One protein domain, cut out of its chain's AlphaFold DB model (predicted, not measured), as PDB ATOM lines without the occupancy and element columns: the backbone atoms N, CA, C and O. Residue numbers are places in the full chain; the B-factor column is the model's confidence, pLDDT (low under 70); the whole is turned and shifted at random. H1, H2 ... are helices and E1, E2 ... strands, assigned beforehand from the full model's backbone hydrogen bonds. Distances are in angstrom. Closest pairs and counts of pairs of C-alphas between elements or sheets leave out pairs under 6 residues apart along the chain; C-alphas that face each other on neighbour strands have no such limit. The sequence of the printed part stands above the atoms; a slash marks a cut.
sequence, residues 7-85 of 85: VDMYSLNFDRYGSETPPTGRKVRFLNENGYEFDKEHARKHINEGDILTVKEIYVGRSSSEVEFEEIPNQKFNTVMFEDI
ATOM      1  N   VAL A   7      20.949 -27.211 -11.482       94.00
ATOM      2  CA  VAL A   7      22.085 -27.548 -12.346       94.00
ATOM      3  C   VAL A   7      21.973 -29.009 -12.768       94.00
ATOM      4  O   VAL A   7      21.954 -29.898 -11.913       94.00
ATOM      5  N   ASP A   8      21.918 -29.262 -14.075       93.44
ATOM      6  CA  ASP A   8      22.001 -30.616 -14.611       93.44
ATOM      7  C   ASP A   8      23.459 -31.085 -14.548       93.44
ATOM      8  O   ASP A   8      24.310 -30.654 -15.327       93.44
ATOM      9  N   MET A   9      23.759 -31.972 -13.597       89.88
ATOM     10  CA  MET A   9      25.116 -32.492 -13.400       89.88
ATOM     11  C   MET A   9      25.569 -33.445 -14.513       89.88
ATOM     12  O   MET A   9      26.733 -33.845 -14.538       89.88
ATOM     13  N   TYR A  10      24.666 -33.851 -15.404       85.19
ATOM     14  CA  TYR A  10      24.957 -34.761 -16.503       85.19
ATOM     15  C   TYR A  10      25.023 -34.049 -17.862       85.19
ATOM     16  O   TYR A  10      25.497 -34.640 -18.835       85.19
ATOM     17  N   SER A  11      24.600 -32.783 -17.942       84.81
ATOM     18  CA  SER A  11      24.807 -31.973 -19.143       84.81
ATOM     19  C   SER A  11      26.273 -31.554 -19.264       84.81
ATOM     20  O   SER A  11      26.856 -30.958 -18.359       84.81
ATOM     21  N   LEU A  12      26.864 -31.809 -20.434       77.25
ATOM     22  CA  LEU A  12      28.205 -31.327 -20.787       77.25
ATOM     23  C   LEU A  12      28.258 -29.797 -20.961       77.25
ATOM     24  O   LEU A  12      29.348 -29.229 -20.968       77.25
ATOM     25  N   ASN A  13      27.100 -29.140 -21.088       81.38
ATOM     26  CA  ASN A  13      26.983 -27.707 -21.357       81.38
ATOM     27  C   ASN A  13      26.592 -26.881 -20.121       81.38
ATOM     28  O   ASN A  13      26.345 -25.687 -20.257       81.38
ATOM     29  N   PHE A  14      26.554 -27.484 -18.925       74.31
ATOM     30  CA  PHE A  14      26.097 -26.824 -17.692       74.31
ATOM     31  C   PHE A  14      24.660 -26.275 -17.785       74.31
ATOM     32  O   PHE A  14      24.339 -25.241 -17.196       74.31
ATOM     33  N   ASP A  15      23.792 -26.970 -18.523       90.44
ATOM     34  CA  ASP A  15      22.390 -26.576 -18.657       90.44
ATOM     35  C   ASP A  15      21.647 -26.658 -17.315       90.44
ATOM     36  O   ASP A  15      22.012 -27.403 -16.397       90.44
ATOM     37  N   ARG A  16      20.549 -25.904 -17.210       92.44
ATOM     38  CA  ARG A  16      19.616 -26.014 -16.085       92.44
ATOM     39  C   ARG A  16      18.452 -26.939 -16.433       92.44
ATOM     40  O   ARG A  16      17.890 -26.902 -17.528       92.44
ATOM     41  N   TYR A  17      18.054 -27.759 -15.470       91.19
ATOM     42  CA  TYR A  17      17.017 -28.765 -15.625       91.19
ATOM     43  C   TYR A  17      15.632 -28.121 -15.758       91.19
ATOM     44  O   TYR A  17      15.107 -27.513 -14.822       91.19
ATOM     45  N   GLY A  18      15.010 -28.262 -16.931       90.69
ATOM     46  CA  GLY A  18      13.608 -27.904 -17.186       90.69
ATOM     47  C   GLY A  18      13.239 -26.413 -17.088       90.69
ATOM     48  O   GLY A  18      12.062 -26.091 -17.251       90.69
ATOM     49  N   SER A  19      14.188 -25.521 -16.790       91.50
ATOM     50  CA  SER A  19      14.039 -24.058 -16.768       91.50
ATOM     51  C   SER A  19      15.416 -23.396 -16.689       91.50
ATOM     52  O   SER A  19      16.254 -23.869 -15.933       91.50
ATOM     53  N   GLU A  20      15.635 -22.276 -17.385       89.94
ATOM     54  CA  GLU A  20      16.865 -21.471 -17.254       89.94
ATOM     55  C   GLU A  20      16.881 -20.592 -15.992       89.94
ATOM     56  O   GLU A  20      17.924 -20.072 -15.598       89.94
ATOM     57  N   THR A  21      15.732 -20.412 -15.334       91.69
ATOM     58  CA  THR A  21      15.650 -19.620 -14.100       91.69
ATOM     59  C   THR A  21      16.227 -20.412 -12.922       91.69
ATOM     60  O   THR A  21      15.745 -21.520 -12.682       91.69
ATOM     61  N   PRO A  22      17.201 -19.871 -12.163       91.50
ATOM     62  CA  PRO A  22      17.761 -20.541 -10.991       91.50
ATOM     63  C   PRO A  22      16.713 -20.835  -9.905       91.50
ATOM     64  O   PRO A  22      15.740 -20.089  -9.777       91.50
ATOM     65  N   PRO A  23      16.908 -21.877  -9.076       93.75
ATOM     66  CA  PRO A  23      15.991 -22.216  -7.995       93.75
ATOM     67  C   PRO A  23      16.239 -21.388  -6.724       93.75
ATOM     68  O   PRO A  23      15.530 -21.571  -5.736       93.75
ATOM     69  N   THR A  24      17.250 -20.516  -6.734       95.12
ATOM     70  CA  THR A  24      17.687 -19.714  -5.591       95.12
ATOM     71  C   THR A  24      16.553 -18.855  -5.029       95.12
ATOM     72  O   THR A  24      15.776 -18.259  -5.777       95.12
ATOM     73  N   GLY A  25      16.450 -18.792  -3.703       94.00
ATOM     74  CA  GLY A  25      15.421 -18.027  -2.994       94.00
ATOM     75  C   GLY A  25      14.069 -18.739  -2.878       94.00
ATOM     76  O   GLY A  25      13.177 -18.242  -2.184       94.00
ATOM     77  N   ARG A  26      13.893 -19.909  -3.510       94.81
ATOM     78  CA  ARG A  26      12.716 -20.755  -3.271       94.81
ATOM     79  C   ARG A  26      12.725 -21.247  -1.834       94.81
ATOM     80  O   ARG A  26      13.774 -21.596  -1.302       94.81
ATOM     81  N   LYS A  27      11.548 -21.312  -1.224       96.56
ATOM     82  CA  LYS A  27      11.391 -21.858   0.121       96.56
ATOM     83  C   LYS A  27      10.861 -23.273   0.043       96.56
ATOM     84  O   LYS A  27      10.000 -23.564  -0.785       96.56
ATOM     85  N   VAL A  28      11.378 -24.127   0.912       96.50
ATOM     86  CA  VAL A  28      10.916 -25.504   1.060       96.50
ATOM     87  C   VAL A  28      10.791 -25.863   2.528       96.50
ATOM     88  O   VAL A  28      11.486 -25.295   3.370       96.50
ATOM     89  N   ARG A  29       9.910 -26.812   2.831       97.19
ATOM     90  CA  ARG A  29       9.741 -27.365   4.173       97.19
ATOM     91  C   ARG A  29      10.414 -28.728   4.267       97.19
ATOM     92  O   ARG A  29      10.242 -29.558   3.373       97.19
ATOM     93  N   PHE A  30      11.166 -28.963   5.340       96.69
ATOM     94  CA  PHE A  30      11.739 -30.276   5.626       96.69
ATOM     95  C   PHE A  30      10.678 -31.216   6.195       96.69
ATOM     96  O   PHE A  30      10.106 -30.954   7.252       96.69
ATOM     97  N   LEU A  31      10.431 -32.319   5.492       94.12
ATOM     98  CA  LEU A  31       9.444 -33.326   5.878       94.12
ATOM     99  C   LEU A  31      10.002 -34.364   6.839       94.12
ATOM    100  O   LEU A  31       9.233 -35.014   7.529       94.12
ATOM    101  N   ASN A  32      11.326 -34.558   6.858       92.31
ATOM    102  CA  ASN A  32      11.959 -35.646   7.606       92.31
ATOM    103  C   ASN A  32      11.483 -37.063   7.196       92.31
ATOM    104  O   ASN A  32      11.645 -38.053   7.920       92.31
ATOM    105  N   GLU A  33      10.930 -37.156   5.990       90.25
ATOM    106  CA  GLU A  33      10.378 -38.357   5.380       90.25
ATOM    107  C   GLU A  33      11.057 -38.625   4.033       90.25
ATOM    108  O   GLU A  33      11.671 -37.736   3.445       90.25
ATOM    109  N   ASN A  34      10.911 -39.850   3.519       90.94
ATOM    110  CA  ASN A  34      11.567 -40.334   2.296       90.94
ATOM    111  C   ASN A  34      13.108 -40.393   2.394       90.94
ATOM    112  O   ASN A  34      13.710 -40.035   3.402       90.94
ATOM    113  N   GLY A  35      13.754 -40.895   1.339       87.31
ATOM    114  CA  GLY A  35      15.209 -41.079   1.302       87.31
ATOM    115  C   GLY A  35      15.698 -42.305   2.081       87.31
ATOM    116  O   GLY A  35      14.917 -43.032   2.702       87.31
ATOM    117  N   TYR A  36      17.005 -42.563   2.015       89.38
ATOM    118  CA  TYR A  36      17.622 -43.641   2.785       89.38
ATOM    119  C   TYR A  36      17.751 -43.245   4.261       89.38
ATOM    120  O   TYR A  36      17.874 -42.067   4.590       89.38
ATOM    121  N   GLU A  37      17.772 -44.226   5.171       92.25
ATOM    122  CA  GLU A  37      17.948 -43.962   6.613       92.25
ATOM    123  C   GLU A  37      19.194 -43.116   6.906       92.25
ATOM    124  O   GLU A  37      19.143 -42.214   7.737       92.25
ATOM    125  N   PHE A  38      20.285 -43.355   6.174       90.56
ATOM    126  CA  PHE A  38      21.519 -42.585   6.314       90.56
ATOM    127  C   PHE A  38      21.344 -41.105   5.927       90.56
ATOM    128  O   PHE A  38      21.844 -40.230   6.634       90.56
ATOM    129  N   ASP A  39      20.586 -40.810   4.863       91.88
ATOM    130  CA  ASP A  39      20.294 -39.433   4.439       91.88
ATOM    131  C   ASP A  39      19.447 -38.706   5.489       91.88
ATOM    132  O   ASP A  39      19.716 -37.551   5.828       91.88
ATOM    133  N   LYS A  40      18.450 -39.403   6.049       92.44
ATOM    134  CA  LYS A  40      17.602 -38.868   7.119       92.44
ATOM    135  C   LYS A  40      18.404 -38.590   8.383       92.44
ATOM    136  O   LYS A  40      18.239 -37.536   8.991       92.44
ATOM    137  N   GLU A  41      19.283 -39.509   8.785       93.75
ATOM    138  CA  GLU A  41      20.154 -39.304   9.944       93.75
ATOM    139  C   GLU A  41      21.087 -38.104   9.734       93.75
ATOM    140  O   GLU A  41      21.295 -37.317  10.657       93.75
ATOM    141  N   HIS A  42      21.620 -37.930   8.523       92.94
ATOM    142  CA  HIS A  42      22.430 -36.768   8.180       92.94
ATOM    143  C   HIS A  42      21.621 -35.462   8.239       92.94
ATOM    144  O   HIS A  42      22.048 -34.515   8.896       92.94
ATOM    145  N   ALA A  43      20.426 -35.419   7.641       93.81
ATOM    146  CA  ALA A  43      19.568 -34.234   7.656       93.81
ATOM    147  C   ALA A  43      19.140 -33.826   9.074       93.81
ATOM    148  O   ALA A  43      19.256 -32.657   9.437       93.81
ATOM    149  N   ARG A  44      18.753 -34.792   9.920       93.81
ATOM    150  CA  ARG A  44      18.346 -34.560  11.321       93.81
ATOM    151  C   ARG A  44      19.443 -33.961  12.203       93.81
ATOM    152  O   ARG A  44      19.137 -33.417  13.258       93.81
ATOM    153  N   LYS A  45      20.717 -34.060  11.807       95.12
ATOM    154  CA  LYS A  45      21.829 -33.412  12.531       95.12
ATOM    155  C   LYS A  45      21.855 -31.898  12.328       95.12
ATOM    156  O   LYS A  45      22.504 -31.206  13.108       95.12
ATOM    157  N   HIS A  46      21.181 -31.400  11.293       94.94
ATOM    158  CA  HIS A  46      21.246 -30.002  10.876       94.94
ATOM    159  C   HIS A  46      19.877 -29.316  10.790       94.94
ATOM    160  O   HIS A  46      19.823 -28.097  10.917       94.94
ATOM    161  N   ILE A  47      18.795 -30.069  10.569       95.00
ATOM    162  CA  ILE A  47      17.456 -29.547  10.264       95.00
ATOM    163  C   ILE A  47      16.419 -30.273  11.126       95.00
ATOM    164  O   ILE A  47      16.447 -31.505  11.221       95.00
ATOM    165  N   ASN A  48      15.481 -29.532  11.718       95.50
ATOM    166  CA  ASN A  48      14.340 -30.117  12.415       95.50
ATOM    167  C   ASN A  48      13.150 -30.267  11.469       95.50
ATOM    168  O   ASN A  48      12.938 -29.471  10.556       95.50
ATOM    169  N   GLU A  49      12.350 -31.304  11.694       96.19
ATOM    170  CA  GLU A  49      11.112 -31.521  10.946       96.19
ATOM    171  C   GLU A  49      10.194 -30.293  11.021       96.19
ATOM    172  O   GLU A  49       9.946 -29.751  12.099       96.19
ATOM    173  N   GLY A  50       9.694 -29.856   9.865       95.94
ATOM    174  CA  GLY A  50       8.863 -28.663   9.732       95.94
ATOM    175  C   GLY A  50       9.631 -27.356   9.516       95.94
ATOM    176  O   GLY A  50       8.988 -26.356   9.187       95.94
ATOM    177  N   ASP A  51      10.964 -27.348   9.632       96.56
ATOM    178  CA  ASP A  51      11.770 -26.158   9.349       96.56
ATOM    179  C   ASP A  51      11.612 -25.720   7.885       96.56
ATOM    180  O   ASP A  51      11.539 -26.536   6.958       96.56
ATOM    181  N   ILE A  52      11.560 -24.401   7.688       96.88
ATOM    182  CA  ILE A  52      11.502 -23.763   6.373       96.88
ATOM    183  C   ILE A  52      12.901 -23.279   6.016       96.88
ATOM    184  O   ILE A  52      13.484 -22.486   6.753       96.88
ATOM    185  N   LEU A  53      13.403 -23.727   4.869       96.56
ATOM    186  CA  LEU A  53      14.748 -23.429   4.384       96.56
ATOM    187  C   LEU A  53      14.702 -22.731   3.031       96.56
ATOM    188  O   LEU A  53      13.783 -22.943   2.229       96.56
ATOM    189  N   THR A  54      15.726 -21.930   2.771       97.44
ATOM    190  CA  THR A  54      15.886 -21.169   1.539       97.44
ATOM    191  C   THR A  54      16.856 -21.899   0.626       97.44
ATOM    192  O   THR A  54      18.033 -22.087   0.933       97.44
ATOM    193  N   VAL A  55      16.351 -22.335  -0.525       96.69
ATOM    194  CA  VAL A  55      17.143 -23.020  -1.543       96.69
ATOM    195  C   VAL A  55      18.210 -22.068  -2.062       96.69
ATOM    196  O   VAL A  55      17.899 -20.986  -2.561       96.69
ATOM    197  N   LYS A  56      19.463 -22.508  -1.998       96.25
ATOM    198  CA  LYS A  56      20.598 -21.838  -2.627       96.25
ATOM    199  C   LYS A  56      20.786 -22.351  -4.051       96.25
ATOM    200  O   LYS A  56      20.752 -21.566  -4.995       96.25
ATOM    201  N   GLU A  57      20.914 -23.668  -4.209       95.62
ATOM    202  CA  GLU A  57      21.075 -24.338  -5.503       95.62
ATOM    203  C   GLU A  57      20.523 -25.772  -5.438       95.62
ATOM    204  O   GLU A  57      20.497 -26.399  -4.377       95.62
ATOM    205  N   ILE A  58      20.083 -26.299  -6.582       96.25
ATOM    206  CA  ILE A  58      19.662 -27.698  -6.730       96.25
ATOM    207  C   ILE A  58      20.602 -28.363  -7.724       96.25
ATOM    208  O   ILE A  58      20.903 -27.797  -8.771       96.25
ATOM    209  N   TYR A  59      21.010 -29.583  -7.420       95.06
ATOM    210  CA  TYR A  59      21.844 -30.411  -8.269       95.06
ATOM    211  C   TYR A  59      21.046 -31.623  -8.730       95.06
ATOM    212  O   TYR A  59      20.662 -32.474  -7.927       95.06
ATOM    213  N   VAL A  60      20.779 -31.693 -10.029       94.94
ATOM    214  CA  VAL A  60      19.979 -32.762 -10.623       94.94
ATOM    215  C   VAL A  60      20.922 -33.803 -11.210       94.94
ATOM    216  O   VAL A  60      21.607 -33.558 -12.201       94.94
ATOM    217  N   GLY A  61      20.983 -34.964 -10.563       90.69
ATOM    218  CA  GLY A  61      21.671 -36.147 -11.064       90.69
ATOM    219  C   GLY A  61      20.714 -37.109 -11.770       90.69
ATOM    220  O   GLY A  61      19.496 -36.939 -11.784       90.69
ATOM    221  N   ARG A  62      21.275 -38.177 -12.345       86.31
ATOM    222  CA  ARG A  62      20.511 -39.170 -13.121       86.31
ATOM    223  C   ARG A  62      19.566 -40.024 -12.271       86.31
ATOM    224  O   ARG A  62      18.508 -40.423 -12.745       86.31
ATOM    225  N   SER A  63      19.982 -40.361 -11.053       85.75
ATOM    226  CA  SER A  63      19.273 -41.279 -10.146       85.75
ATOM    227  C   SER A  63      18.997 -40.684  -8.766       85.75
ATOM    228  O   SER A  63      18.307 -41.302  -7.963       85.75
ATOM    229  N   SER A  64      19.542 -39.506  -8.478       89.50
ATOM    230  CA  SER A  64      19.322 -38.759  -7.244       89.50
ATOM    231  C   SER A  64      19.444 -37.269  -7.534       89.50
ATOM    232  O   SER A  64      20.054 -36.859  -8.521       89.50
ATOM    233  N   SER A  65      18.821 -36.445  -6.701       94.50
ATOM    234  CA  SER A  65      18.925 -34.991  -6.792       94.50
ATOM    235  C   SER A  65      19.092 -34.408  -5.404       94.50
ATOM    236  O   SER A  65      18.411 -34.815  -4.458       94.50
ATOM    237  N   GLU A  66      19.994 -33.449  -5.297       95.56
ATOM    238  CA  GLU A  66      20.430 -32.861  -4.041       95.56
ATOM    239  C   GLU A  66      20.118 -31.366  -4.018       95.56
ATOM    240  O   GLU A  66      20.062 -30.713  -5.058       95.56
ATOM    241  N   VAL A  67      19.925 -30.810  -2.829       96.25
ATOM    242  CA  VAL A  67      19.677 -29.388  -2.604       96.25
ATOM    243  C   VAL A  67      20.644 -28.851  -1.558       96.25
ATOM    244  O   VAL A  67      20.903 -29.507  -0.549       96.25
ATOM    245  N   GLU A  68      21.190 -27.668  -1.824       96.94
ATOM    246  CA  GLU A  68      21.962 -26.867  -0.873       96.94
ATOM    247  C   GLU A  68      21.102 -25.687  -0.402       96.94
ATOM    248  O   GLU A  68      20.363 -25.088  -1.192       96.94
ATOM    249  N   PHE A  69      21.225 -25.336   0.877       97.00
ATOM    250  CA  PHE A  69      20.473 -24.254   1.510       97.00
ATOM    251  C   PHE A  69      21.381 -23.093   1.910       97.00
ATOM    252  O   PHE A  69      22.567 -23.285   2.185       97.00
ATOM    253  N   GLU A  70      20.829 -21.881   1.959       96.31
ATOM    254  CA  GLU A  70      21.567 -20.700   2.426       96.31
ATOM    255  C   GLU A  70      21.899 -20.800   3.919       96.31
ATOM    256  O   GLU A  70      22.981 -20.398   4.349       96.31
ATOM    257  N   GLU A  71      20.996 -21.391   4.701       95.56
ATOM    258  CA  GLU A  71      21.118 -21.550   6.148       95.56
ATOM    259  C   GLU A  71      22.184 -22.587   6.546       95.56
ATOM    260  O   GLU A  71      22.715 -22.535   7.655       95.56
ATOM    261  N   ILE A  72      22.507 -23.528   5.649       94.50
ATOM    262  CA  ILE A  72      23.416 -24.651   5.918       94.50
ATOM    263  C   ILE A  72      24.427 -24.775   4.768       94.50
ATOM    264  O   ILE A  72      24.315 -25.661   3.914       94.50
ATOM    265  N   PRO A  73      25.430 -23.881   4.716       89.88
ATOM    266  CA  PRO A  73      26.370 -23.835   3.607       89.88
ATOM    267  C   PRO A  73      27.249 -25.090   3.553       89.88
ATOM    268  O   PRO A  73      27.667 -25.622   4.584       89.88
ATOM    269  N   ASN A  74      27.608 -25.509   2.336       90.19
ATOM    270  CA  ASN A  74      28.467 -26.669   2.060       90.19
ATOM    271  C   ASN A  74      27.881 -28.026   2.484       90.19
ATOM    272  O   ASN A  74      28.610 -29.018   2.504       90.19
ATOM    273  N   GLN A  75      26.589 -28.085   2.811       94.12
ATOM    274  CA  GLN A  75      25.864 -29.336   3.014       94.12
ATOM    275  C   GLN A  75      24.841 -29.523   1.903       94.12
ATOM    276  O   GLN A  75      24.254 -28.564   1.401       94.12
ATOM    277  N   LYS A  76      24.639 -30.776   1.512       94.56
ATOM    278  CA  LYS A  76      23.687 -31.157   0.476       94.56
ATOM    279  C   LYS A  76      22.753 -32.209   1.029       94.56
ATOM    280  O   LYS A  76      23.184 -33.137   1.705       94.56
ATOM    281  N   PHE A  77      21.477 -32.067   0.711       95.38
ATOM    282  CA  PHE A  77      20.438 -32.957   1.203       95.38
ATOM    283  C   PHE A  77      19.615 -33.493   0.046       95.38
ATOM    284  O   PHE A  77      19.435 -32.826  -0.968       95.38
ATOM    285  N   ASN A  78      19.087 -34.703   0.190       94.88
ATOM    286  CA  ASN A  78      18.254 -35.294  -0.844       94.88
ATOM    287  C   ASN A  78      16.929 -34.524  -0.977       94.88
ATOM    288  O   ASN A  78      16.173 -34.384  -0.016       94.88
ATOM    289  N   THR A  79      16.633 -34.054  -2.188       95.00
ATOM    290  CA  THR A  79      15.440 -33.244  -2.504       95.00
ATOM    291  C   THR A  79      14.111 -33.936  -2.183       95.00
ATOM    292  O   THR A  79      13.106 -33.257  -1.976       95.00
ATOM    293  N   VAL A  80      14.081 -35.273  -2.112       94.81
ATOM    294  CA  VAL A  80      12.865 -36.048  -1.788       94.81
ATOM    295  C   VAL A  80      12.366 -35.833  -0.357       94.81
ATOM    296  O   VAL A  80      11.212 -36.140  -0.066       94.81
ATOM    297  N   MET A  81      13.219 -35.302   0.523       95.06
ATOM    298  CA  MET A  81      12.879 -35.017   1.920       95.06
ATOM    299  C   MET A  81      12.251 -33.631   2.117       95.06
ATOM    300  O   MET A  81      12.022 -33.213   3.253       95.06
ATOM    301  N   PHE A  82      11.992 -32.902   1.026       96.06
ATOM    302  CA  PHE A  82      11.497 -31.530   1.060       96.06
ATOM    303  C   PHE A  82      10.302 -31.327   0.131       96.06
ATOM    304  O   PHE A  82      10.228 -31.884  -0.974       96.06
ATOM    305  N   GLU A  83       9.401 -30.439   0.527       96.06
ATOM    306  CA  GLU A  83       8.281 -29.978  -0.294       96.06
ATOM    307  C   GLU A  83       8.326 -28.467  -0.523       96.06
ATOM    308  O   GLU A  83       8.892 -27.727   0.279       96.06
ATOM    309  N   ASP A  84       7.744 -28.018  -1.635       93.94
ATOM    310  CA  ASP A  84       7.574 -26.589  -1.911       93.94
ATOM    311  C   ASP A  84       6.453 -26.001  -1.050       93.94
ATOM    312  O   ASP A  84       5.493 -26.702  -0.722       93.94
ATOM    313  N   ILE A  85       6.576 -24.711  -0.726       91.12
ATOM    314  CA  ILE A  85       5.590 -23.929   0.037       91.12
ATOM    315  C   ILE A  85       4.854 -22.955  -0.879       91.12
ATOM    316  O   ILE A  85       5.514 -22.401  -1.790       91.12
TER     317      ILE A  85
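This is residues 7 to 85 of the 85 residues of an uncharacterized protein of Gracilibacillus thailandensis (UniProt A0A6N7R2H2). With little regular structure, the domain is a sheet curled like part of a barrel, with H1 off one end and a loop about Leu 12 at the other. The sheet's order is E3 E2 E1 E4, antiparallel. The 79 printed residues, under half in named elements, are of mixed class, in order E1 H1 E2 E3 E4. The whole is compact, radius of gyration of the C-alphas 12.4 A, spans 36 by 24 by 21 A.

E2, residues 52 to 60, 21.0 A long, bends by 73 degrees at residue 56. E3 is residues 65 to 69, 13.7 A. E1, residues 27 to 30, 10.1 A, begins at C-alpha 27 (11.391, -21.858, 0.121). E4, residues 82 to 84, 7.0 A, ends at C-alpha 84 (7.574, -26.589, -1.911). H1 is residues 37 to 44, 10.5 A.

E2 and E3 form a hairpin, with N 59 and O 66 at 2.8 A, within hydrogen-bond range. Residues 52 to 54 of E2 pair with E1, N 53 and O 28 at 2.9 A. E4 pairs with E1, N 29 and O 83 at 2.9 A. H1, every O i to N i+4 pair within range, is not on the sheet.

The farthest C-alphas, Leu 12 and Gly 50, are 36.2 A apart. The printed part has no cut; the E3 to E4 link is long. No printed residue is under 70.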